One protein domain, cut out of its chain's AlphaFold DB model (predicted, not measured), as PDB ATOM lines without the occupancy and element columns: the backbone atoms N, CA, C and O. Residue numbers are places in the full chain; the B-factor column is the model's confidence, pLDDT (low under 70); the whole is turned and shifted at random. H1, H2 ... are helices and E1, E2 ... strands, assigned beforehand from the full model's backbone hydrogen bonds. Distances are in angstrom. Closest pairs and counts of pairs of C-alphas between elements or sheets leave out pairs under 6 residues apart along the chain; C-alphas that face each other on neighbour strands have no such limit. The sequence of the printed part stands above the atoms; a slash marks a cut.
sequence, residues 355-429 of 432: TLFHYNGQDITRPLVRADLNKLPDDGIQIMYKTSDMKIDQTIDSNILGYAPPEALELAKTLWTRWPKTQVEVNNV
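What this domain is: This is residues 355 to 429 of the 432 residues of the protein "DUF4205 domain-containing protein" of Babesia bovis (UniProt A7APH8). A small twisted sheet of three strands, E1, E2 and E3, forms a wall with the short helix H2 across one face and the other face bare. A second short helix, H1, sits beyond one end of the sheet, and a long loop, residues 388 to 408, leads from it back to H2. The 75 printed residues hold E1, E2, H1, H2 and E3 in that order; the sheet runs E1, E2, E3 and is antiparallel. The class is mixed, helices and strands, with 35 residues in named elements, under half. The whole is compact, with a radius of gyration of the C-alphas of 12.7 A, and elongated, spanning 39 by 24 by 22 A.

Where its parts are: E1, residues 355 to 359, begins at C-alpha 355 (132.160, 104.408, 113.704). E2, residues 368 to 375, is 22.7 A long. H1 is residues 380 to 387, 10.4 A, and H2 residues 409 to 415, 9.6 A. E3, residues 422 to 428, 19.3 A, ends at C-alpha 428 (126.181, 93.099, 113.388).

How they stand to each other: E1 and E2 form a hairpin; N 356 and O 371 are 2.8 A apart, within hydrogen-bond range. E2, the inner strand, pairs antiparallel with E3, with N 372 and O 425 at 2.9 A. H2 is on the sheet at a height of 8.5 A, across the strands at 70 degrees to E2 on the local plane. The closest C-alphas of H2 and E3 are those of Ala 412 and Val 424, 6.0 A. H1 only grazes the sheet, with residues 380 to 384, and is apart from H2. Every O i to N i+4 pair is within range in H1, and 2 of 3 in H2.

The domain as a whole: The C-alphas farthest apart, of Ile 364 and Asp 379, are 39.9 A apart. The printed part has no cut. The link H1 to H2 is long. Residues 363 to 366 have pLDDT under 70.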
ATOM      1  N   THR A 355     132.388 105.858 113.776       94.94
ATOM      2  CA  THR A 355     132.160 104.408 113.704       94.94
ATOM      3  C   THR A 355     132.986 103.705 114.772       94.94
ATOM      4  O   THR A 355     134.211 103.833 114.813       94.94
ATOM      5  N   LEU A 356     132.304 102.942 115.619       96.44
ATOM      6  CA  LEU A 356     132.870 102.193 116.733       96.44
ATOM      7  C   LEU A 356     132.535 100.710 116.596       96.44
ATOM      8  O   LEU A 356     131.574 100.324 115.933       96.44
ATOM      9  N   PHE A 357     133.309  99.880 117.279       95.31
ATOM     10  CA  PHE A 357     133.141  98.439 117.328       95.31
ATOM     11  C   PHE A 357     133.106  97.983 118.781       95.31
ATOM     12  O   PHE A 357     134.011  98.275 119.562       95.31
ATOM     13  N   HIS A 358     132.043  97.281 119.151       94.38
ATOM     14  CA  HIS A 358     131.801  96.749 120.483       94.38
ATOM     15  C   HIS A 358     132.026  95.239 120.479       94.38
ATOM     16  O   HIS A 358     131.324  94.503 119.791       94.38
ATOM     17  N   TYR A 359     133.034  94.797 121.225       92.25
ATOM     18  CA  TYR A 359     133.380  93.402 121.444       92.25
ATOM     19  C   TYR A 359     132.833  92.942 122.800       92.25
ATOM     20  O   TYR A 359     133.278  93.416 123.852       92.25
ATOM     21  N   ASN A 360     131.868  92.019 122.782       85.38
ATOM     22  CA  ASN A 360     131.157  91.596 123.993       85.38
ATOM     23  C   ASN A 360     131.838  90.451 124.766       85.38
ATOM     24  O   ASN A 360     131.494  90.223 125.919       85.38
ATOM     25  N   GLY A 361     132.779  89.728 124.149       81.50
ATOM     26  CA  GLY A 361     133.512  88.623 124.777       81.50
ATOM     27  C   GLY A 361     132.673  87.405 125.189       81.50
ATOM     28  O   GLY A 361     133.225  86.501 125.805       81.50
ATOM     29  N   GLN A 362     131.377  87.344 124.865       79.06
ATOM     30  CA  GLN A 362     130.484  86.235 125.245       79.06
ATOM     31  C   GLN A 362     129.938  85.469 124.037       79.06
ATOM     32  O   GLN A 362     129.766  84.253 124.104       79.06
ATOM     33  N   ASP A 363     129.656  86.158 122.927       69.44
ATOM     34  CA  ASP A 363     129.092  85.528 121.732       69.44
ATOM     35  C   ASP A 363     130.207  85.037 120.799       69.44
ATOM     36  O   ASP A 363     130.948  85.823 120.214       69.44
ATOM     37  N   ILE A 364     130.307  83.716 120.630       65.81
ATOM     38  CA  ILE A 364     131.314  83.075 119.768       65.81
ATOM     39  C   ILE A 364     130.956  83.223 118.278       65.81
ATOM     40  O   ILE A 364     131.822  83.127 117.409       65.81
ATOM     41  N   THR A 365     129.684  83.460 117.963       61.62
ATOM     42  CA  THR A 365     129.182  83.557 116.588       61.62
ATOM     43  C   THR A 365     129.189  84.986 116.061       61.62
ATOM     44  O   THR A 365     129.511  85.203 114.894       61.62
ATOM     45  N   ARG A 366     128.845  85.964 116.908       69.38
ATOM     46  CA  ARG A 366     128.745  87.390 116.558       69.38
ATOM     47  C   ARG A 366     129.295  88.259 117.689       69.38
ATOM     48  O   ARG A 366     128.561  89.010 118.324       69.38
ATOM     49  N   PRO A 367     130.606  88.171 117.948       76.81
ATOM     50  CA  PRO A 367     131.244  88.863 119.066       76.81
ATOM     51  C   PRO A 367     131.263  90.387 118.911       76.81
ATOM     52  O   PRO A 367     131.506  91.092 119.889       76.81
ATOM     53  N   LEU A 368     131.113  90.878 117.673       88.06
ATOM     54  CA  LEU A 368     131.399  92.249 117.284       88.06
ATOM     55  C   LEU A 368     130.152  92.932 116.726       88.06
ATOM     56  O   LEU A 368     129.598  92.530 115.700       88.06
ATOM     57  N   VAL A 369     129.776  94.022 117.378       90.88
ATOM     58  CA  VAL A 369     128.705  94.914 116.946       90.88
ATOM     59  C   VAL A 369     129.327  96.231 116.507       90.88
ATOM     60  O   VAL A 369     130.110  96.831 117.237       90.88
ATOM     61  N   ARG A 370     128.992  96.696 115.310       93.62
ATOM     62  CA  ARG A 370     129.351  98.032 114.837       93.62
ATOM     63  C   ARG A 370     128.314  99.023 115.342       93.62
ATOM     64  O   ARG A 370     127.122  98.772 115.198       93.62
ATOM     65  N   ALA A 371     128.768 100.142 115.892       95.44
ATOM     66  CA  ALA A 371     127.936 101.269 116.280       95.44
ATOM     67  C   ALA A 371     128.327 102.499 115.452       95.44
ATOM     68  O   ALA A 371     129.472 102.947 115.512       95.44
ATOM     69  N   ASP A 372     127.385 103.038 114.684       95.19
ATOM     70  CA  ASP A 372     127.551 104.286 113.943       95.19
ATOM     71  C   ASP A 372     126.842 105.419 114.692       95.19
ATOM     72  O   ASP A 372     125.667 105.316 115.050       95.19
ATOM     73  N   LEU A 373     127.584 106.490 114.967       94.75
ATOM     74  CA  LEU A 373     127.131 107.643 115.731       94.75
ATOM     75  C   LEU A 373     127.074 108.855 114.808       94.75
ATOM     76  O   LEU A 373     128.100 109.347 114.330       94.75
ATOM     77  N   ASN A 374     125.862 109.361 114.604       92.25
ATOM     78  CA  ASN A 374     125.597 110.532 113.778       92.25
ATOM     79  C   ASN A 374     125.134 111.686 114.658       92.25
ATOM     80  O   ASN A 374     124.197 111.538 115.441       92.25
ATOM     81  N   LYS A 375     125.778 112.848 114.553       88.38
ATOM     82  CA  LYS A 375     125.385 114.007 115.354       88.38
ATOM     83  C   LYS A 375     123.983 114.483 114.976       88.38
ATOM     84  O   LYS A 375     123.665 114.630 113.799       88.38
ATOM     85  N   LEU A 376     123.163 114.737 115.990       87.12
ATOM     86  CA  LEU A 376     121.832 115.300 115.826       87.12
ATOM     87  C   LEU A 376     121.884 116.831 115.947       87.12
ATOM     88  O   LEU A 376     122.677 117.355 116.738       87.12
ATOM     89  N   PRO A 377     121.028 117.557 115.204       83.31
ATOM     90  CA  PRO A 377     120.791 118.972 115.465       83.31
ATOM     91  C   PRO A 377     120.156 119.160 116.853       83.31
ATOM     92  O   PRO A 377     119.651 118.206 117.449       83.31
ATOM     93  N   ASP A 378     120.169 120.386 117.380       76.56
ATOM     94  CA  ASP A 378     119.733 120.663 118.758       76.56
ATOM     95  C   ASP A 378     118.274 120.266 119.054       76.56
ATOM     96  O   ASP A 378     117.966 119.880 120.181       76.56
ATOM     97  N   ASP A 379     117.391 120.305 118.054       82.06
ATOM     98  CA  ASP A 379     115.995 119.851 118.120       82.06
ATOM     99  C   ASP A 379     115.791 118.401 117.634       82.06
ATOM    100  O   ASP A 379     114.699 117.832 117.758       82.06
ATOM    101  N   GLY A 380     116.848 117.776 117.108       83.81
ATOM    102  CA  GLY A 380     116.806 116.461 116.476       83.81
ATOM    103  C   GLY A 380     116.366 115.359 117.432       83.81
ATOM    104  O   GLY A 380     115.582 114.496 117.049       83.81
ATOM    105  N   ILE A 381     116.781 115.417 118.701       84.62
ATOM    106  CA  ILE A 381     116.392 114.415 119.706       84.62
ATOM    107  C   ILE A 381     114.873 114.424 119.905       84.62
ATOM    108  O   ILE A 381     114.230 113.378 119.806       84.62
ATOM    109  N   GLN A 382     114.268 115.593 120.159       85.06
ATOM    110  CA  GLN A 382     112.823 115.654 120.394       85.06
ATOM    111  C   GLN A 382     112.032 115.286 119.139       85.06
ATOM    112  O   GLN A 382     110.955 114.703 119.264       85.06
ATOM    113  N   ILE A 383     112.538 115.622 117.948       86.00
ATOM    114  CA  ILE A 383     111.922 115.222 116.680       86.00
ATOM    115  C   ILE A 383     111.923 113.698 116.555       86.00
ATOM    116  O   ILE A 383     110.851 113.125 116.378       86.00
ATOM    117  N   MET A 384     113.075 113.044 116.735       86.81
ATOM    118  CA  MET A 384     113.224 111.594 116.563       86.81
ATOM    119  C   MET A 384     112.293 110.805 117.493       86.81
ATOM    120  O   MET A 384     111.539 109.950 117.027       86.81
ATOM    121  N   TYR A 385     112.254 111.155 118.785       85.44
ATOM    122  CA  TYR A 385     111.354 110.508 119.749       85.44
ATOM    123  C   TYR A 385     109.869 110.730 119.428       85.44
ATOM    124  O   TYR A 385     109.067 109.811 119.585       85.44
ATOM    125  N   LYS A 386     109.491 111.924 118.945       86.31
ATOM    126  CA  LYS A 386     108.113 112.194 118.499       86.31
ATOM    127  C   LYS A 386     107.746 111.378 117.264       86.31
ATOM    128  O   LYS A 386     106.622 110.907 117.179       86.31
ATOM    129  N   THR A 387     108.662 111.232 116.309       87.81
ATOM    130  CA  THR A 387     108.403 110.497 115.064       87.81
ATOM    131  C   THR A 387     108.372 108.986 115.247       87.81
ATOM    132  O   THR A 387     107.704 108.309 114.472       87.81
ATOM    133  N   SER A 388     109.070 108.448 116.250       84.12
ATOM    134  CA  SER A 388     109.134 107.005 116.503       84.12
ATOM    135  C   SER A 388     108.122 106.508 117.541       84.12
ATOM    136  O   SER A 388     108.216 105.354 117.951       84.12
ATOM    137  N   ASP A 389     107.209 107.362 118.022       82.88
ATOM    138  CA  ASP A 389     106.268 107.068 119.120       82.88
ATOM    139  C   ASP A 389     106.944 106.509 120.396       82.88
ATOM    140  O   ASP A 389     106.329 105.821 121.216       82.88
ATOM    141  N   MET A 390     108.228 106.827 120.602       83.81
ATOM    142  CA  MET A 390     108.999 106.403 121.773       83.81
ATOM    143  C   MET A 390     109.049 107.516 122.818       83.81
ATOM    144  O   MET A 390     109.003 108.706 122.510       83.81
ATOM    145  N   LYS A 391     109.192 107.135 124.090       82.62
ATOM    146  CA  LYS A 391     109.407 108.092 125.181       82.62
ATOM    147  C   LYS A 391     110.892 108.226 125.481       82.62
ATOM    148  O   LYS A 391     111.610 107.231 125.491       82.62
ATOM    149  N   ILE A 392     111.314 109.454 125.770       80.38
ATOM    150  CA  ILE A 392     112.647 109.735 126.304       80.38
ATOM    151  C   ILE A 392     112.789 109.010 127.645       80.38
ATOM    152  O   ILE A 392     111.926 109.149 128.517       80.38
ATOM    153  N   ASP A 393     113.873 108.254 127.801       80.50
ATOM    154  CA  ASP A 393     114.220 107.615 129.066       80.50
ATOM    155  C   ASP A 393     114.648 108.689 130.078       80.50
ATOM    156  O   ASP A 393     115.691 109.325 129.941       80.50
ATOM    157  N   GLN A 394     113.806 108.914 131.088       81.06
ATOM    158  CA  GLN A 394     114.018 109.942 132.110       81.06
ATOM    159  C   GLN A 394     115.101 109.566 133.129       81.06
ATOM    160  O   GLN A 394     115.457 110.396 133.964       81.06
ATOM    161  N   THR A 395     115.605 108.328 133.094       82.25
ATOM    162  CA  THR A 395     116.704 107.890 133.967       82.25
ATOM    163  C   THR A 395     118.066 108.387 133.486       82.25
ATOM    164  O   THR A 395     119.014 108.421 134.272       82.25
ATOM    165  N   ILE A 396     118.157 108.806 132.222       82.81
ATOM    166  CA  ILE A 396     119.380 109.306 131.599       82.81
ATOM    167  C   ILE A 396     119.514 110.807 131.857       82.81
ATOM    168  O   ILE A 396     118.548 111.567 131.759       82.81
ATOM    169  N   ASP A 397     120.735 111.255 132.143       80.88
ATOM    170  CA  ASP A 397     121.038 112.681 132.218       80.88
ATOM    171  C   ASP A 397     120.688 113.396 130.901       80.88
ATOM    172  O   ASP A 397     121.182 113.045 129.829       80.88
ATOM    173  N   SER A 398     119.894 114.467 130.979       80.50
ATOM    174  CA  SER A 398     119.523 115.296 129.827       80.50
ATOM    175  C   SER A 398     120.719 115.886 129.070       80.50
ATOM    176  O   SER A 398     120.592 116.187 127.887       80.50
ATOM    177  N   ASN A 399     121.874 116.044 129.725       80.44
ATOM    178  CA  ASN A 399     123.109 116.524 129.093       80.44
ATOM    179  C   ASN A 399     123.871 115.428 128.328       80.44
ATOM    180  O   ASN A 399     124.755 115.738 127.529       80.44
ATOM    181  N   ILE A 400     123.535 114.161 128.583       85.19
ATOM    182  CA  ILE A 400     124.137 112.953 128.006       85.19
ATOM    183  C   ILE A 400     123.149 112.291 127.027       85.19
ATOM    184  O   ILE A 400     123.395 111.224 126.501       85.19
ATOM    185  N   LEU A 401     121.995 112.887 126.744       85.94
ATOM    186  CA  LEU A 401     120.973 112.223 125.939       85.94
ATOM    187  C   LEU A 401     121.301 112.234 124.429       85.94
ATOM    188  O   LEU A 401     121.888 113.185 123.905       85.94
ATOM    189  N   GLY A 402     120.851 111.198 123.719       91.06
ATOM    190  CA  GLY A 402     120.793 111.120 122.256       91.06
ATOM    191  C   GLY A 402     119.561 110.336 121.790       91.06
ATOM    192  O   GLY A 402     118.551 110.320 122.490       91.06
ATOM    193  N   TYR A 403     119.621 109.704 120.616       93.06
ATOM    194  CA  TYR A 403     118.560 108.813 120.122       93.06
ATOM    195  C   TYR A 403     119.118 107.447 119.721       93.06
ATOM    196  O   TYR A 403     120.166 107.364 119.086       93.06
ATOM    197  N   ALA A 404     118.432 106.371 120.085       92.69
ATOM    198  CA  ALA A 404     118.792 105.021 119.678       92.69
ATOM    199  C   ALA A 404     117.530 104.151 119.614       92.69
ATOM    200  O   ALA A 404     116.639 104.323 120.458       92.69
ATOM    201  N   PRO A 405     117.438 103.214 118.655       89.62
ATOM    202  CA  PRO A 405     116.387 102.211 118.666       89.62
ATOM    203  C   PRO A 405     116.547 101.268 119.880       89.62
ATOM    204  O   PRO A 405     117.635 101.198 120.465       89.62
ATOM    205  N   PRO A 406     115.488 100.546 120.295       88.75
ATOM    206  CA  PRO A 406     115.492  99.728 121.512       88.75
ATOM    207  C   PRO A 406     116.664  98.742 121.619       88.75
ATOM    208  O   PRO A 406     117.242  98.586 122.690       88.75
ATOM    209  N   GLU A 407     117.044  98.113 120.510       88.56
ATOM    210  CA  GLU A 407     118.147  97.155 120.417       88.56
ATOM    211  C   GLU A 407     119.535  97.776 120.642       88.56
ATOM    212  O   GLU A 407     120.457  97.083 121.068       88.56
ATOM    213  N   ALA A 408     119.686  99.078 120.390       90.19
ATOM    214  CA  ALA A 408     120.934  99.818 120.563       90.19
ATOM    215  C   ALA A 408     121.006 100.561 121.905       90.19
ATOM    216  O   ALA A 408     122.078 101.033 122.284       90.19
ATOM    217  N   LEU A 409     119.877 100.698 122.609       89.44
ATOM    218  CA  LEU A 409     119.714 101.650 123.707       89.44
ATOM    219  C   LEU A 409     120.706 101.428 124.857       89.44
ATOM    220  O   LEU A 409     121.264 102.392 125.375       89.44
ATOM    221  N   GLU A 410     120.956 100.174 125.234       88.62
ATOM    222  CA  GLU A 410     121.862  99.840 126.343       88.62
ATOM    223  C   GLU A 410     123.308 100.271 126.064       88.62
ATOM    224  O   GLU A 410     123.954 100.902 126.903       88.62
ATOM    225  N   LEU A 411     123.804 100.015 124.850       92.12
ATOM    226  CA  LEU A 411     125.122 100.489 124.430       92.12
ATOM    227  C   LEU A 411     125.122 102.018 124.276       92.12
ATOM    228  O   LEU A 411     126.031 102.692 124.764       92.12
ATOM    229  N   ALA A 412     124.080 102.573 123.651       94.12
ATOM    230  CA  ALA A 412     123.950 103.998 123.369       94.12
ATOM    231  C   ALA A 412     124.017 104.870 124.630       94.12
ATOM    232  O   ALA A 412     124.721 105.878 124.624       94.12
ATOM    233  N   LYS A 413     123.380 104.443 125.732       92.75
ATOM    234  CA  LYS A 413     123.462 105.105 127.048       92.75
ATOM    235  C   LYS A 413     124.903 105.396 127.457       92.75
ATOM    236  O   LYS A 413     125.212 106.506 127.878       92.75
ATOM    237  N   THR A 414     125.784 104.408 127.309       95.12
ATOM    238  CA  THR A 414     127.204 104.542 127.659       95.12
ATOM    239  C   THR A 414     127.957 105.380 126.625       95.12
ATOM    240  O   THR A 414     128.772 106.222 126.987       95.12
ATOM    241  N   LEU A 415     127.671 105.198 125.333       95.88
ATOM    242  CA  LEU A 415     128.334 105.948 124.263       95.88
ATOM    243  C   LEU A 415     128.076 107.450 124.352       95.88
ATOM    244  O   LEU A 415     128.988 108.254 124.140       95.88
ATOM    245  N   TRP A 416     126.858 107.849 124.711       94.50
ATOM    246  CA  TRP A 416     126.533 109.261 124.815       94.50
ATOM    247  C   TRP A 416     127.276 109.985 125.934       94.50
ATOM    248  O   TRP A 416     127.380 111.210 125.890       94.50
ATOM    249  N   THR A 417     127.846 109.270 126.911       93.50
ATOM    250  CA  THR A 417     128.648 109.924 127.955       93.50
ATOM    251  C   THR A 417     129.934 110.536 127.388       93.50
ATOM    252  O   THR A 417     130.479 111.484 127.968       93.50
ATOM    253  N   ARG A 418     130.385 110.046 126.222       92.50
ATOM    254  CA  ARG A 418     131.473 110.620 125.421       92.50
ATOM    255  C   ARG A 418     130.974 111.404 124.209       92.50
ATOM    256  O   ARG A 418     131.542 112.456 123.915       92.50
ATOM    257  N   TRP A 419     129.949 110.908 123.518       92.50
ATOM    258  CA  TRP A 419     129.398 111.491 122.290       92.50
ATOM    259  C   TRP A 419     127.915 111.855 122.458       92.50
ATOM    260  O   TRP A 419     127.047 111.213 121.854       92.50
ATOM    261  N   PRO A 420     127.589 112.863 123.287       90.25
ATOM    262  CA  PRO A 420     126.206 113.252 123.541       90.25
ATOM    263  C   PRO A 420     125.551 113.833 122.284       90.25
ATOM    264  O   PRO A 420     126.236 114.284 121.363       90.25
ATOM    265  N   LYS A 421     124.213 113.878 122.265       89.81
ATOM    266  CA  LYS A 421     123.419 114.384 121.132       89.81
ATOM    267  C   LYS A 421     123.723 113.671 119.809       89.81
ATOM    268  O   LYS A 421     123.779 114.300 118.752       89.81
ATOM    269  N   THR A 422     123.919 112.358 119.855       92.69
ATOM    270  CA  THR A 422     124.097 111.528 118.658       92.69
ATOM    271  C   THR A 422     122.961 110.521 118.514       92.69
ATOM    272  O   THR A 422     122.379 110.059 119.497       92.69
ATOM    273  N   GLN A 423     122.634 110.193 117.270       93.81
ATOM    274  CA  GLN A 423     121.879 109.006 116.912       93.81
ATOM    275  C   GLN A 423     122.839 107.822 116.852       93.81
ATOM    276  O   GLN A 423     123.833 107.898 116.133       93.81
ATOM    277  N   VAL A 424     122.536 106.759 117.594       94.94
ATOM    278  CA  VAL A 424     123.320 105.519 117.620       94.94
ATOM    279  C   VAL A 424     122.562 104.442 116.866       94.94
ATOM    280  O   VAL A 424     121.443 104.092 117.239       94.94
ATOM    281  N   GLU A 425     123.190 103.895 115.835       93.56
ATOM    282  CA  GLU A 425     122.690 102.740 115.094       93.56
ATOM    283  C   GLU A 425     123.655 101.575 115.271       93.56
ATOM    284  O   GLU A 425     124.868 101.756 115.164       93.56
ATOM    285  N   VAL A 426     123.123 100.385 115.557       92.00
ATOM    286  CA  VAL A 426     123.934  99.178 115.752       92.00
ATOM    287  C   VAL A 426     123.680  98.175 114.642       92.00
ATOM    288  O   VAL A 426     122.537  97.886 114.298       92.00
ATOM    289  N   ASN A 427     124.757  97.623 114.099       88.81
ATOM    290  CA  ASN A 427     124.725  96.617 113.050       88.81
ATOM    291  C   ASN A 427     125.681  95.480 113.419       88.81
ATOM    292  O   ASN A 427     126.793  95.718 113.890       88.81
ATOM    293  N   ASN A 428     125.275  94.232 113.195       81.31
ATOM    294  CA  ASN A 428     126.181  93.099 113.388       81.31
ATOM    295  C   ASN A 428     127.272  93.125 112.317       81.31
ATOM    296  O   ASN A 428     126.969  93.311 111.139       81.31
ATOM    297  N   VAL A 429     128.524  92.901 112.718       74.06
ATOM    298  CA  VAL A 429     129.623  92.760 111.760       74.06
ATOM    299  C   VAL A 429     129.801  91.287 111.430       74.06
ATOM    300  O   VAL A 429     130.162  90.486 112.291       74.06
TER     301      VAL A 429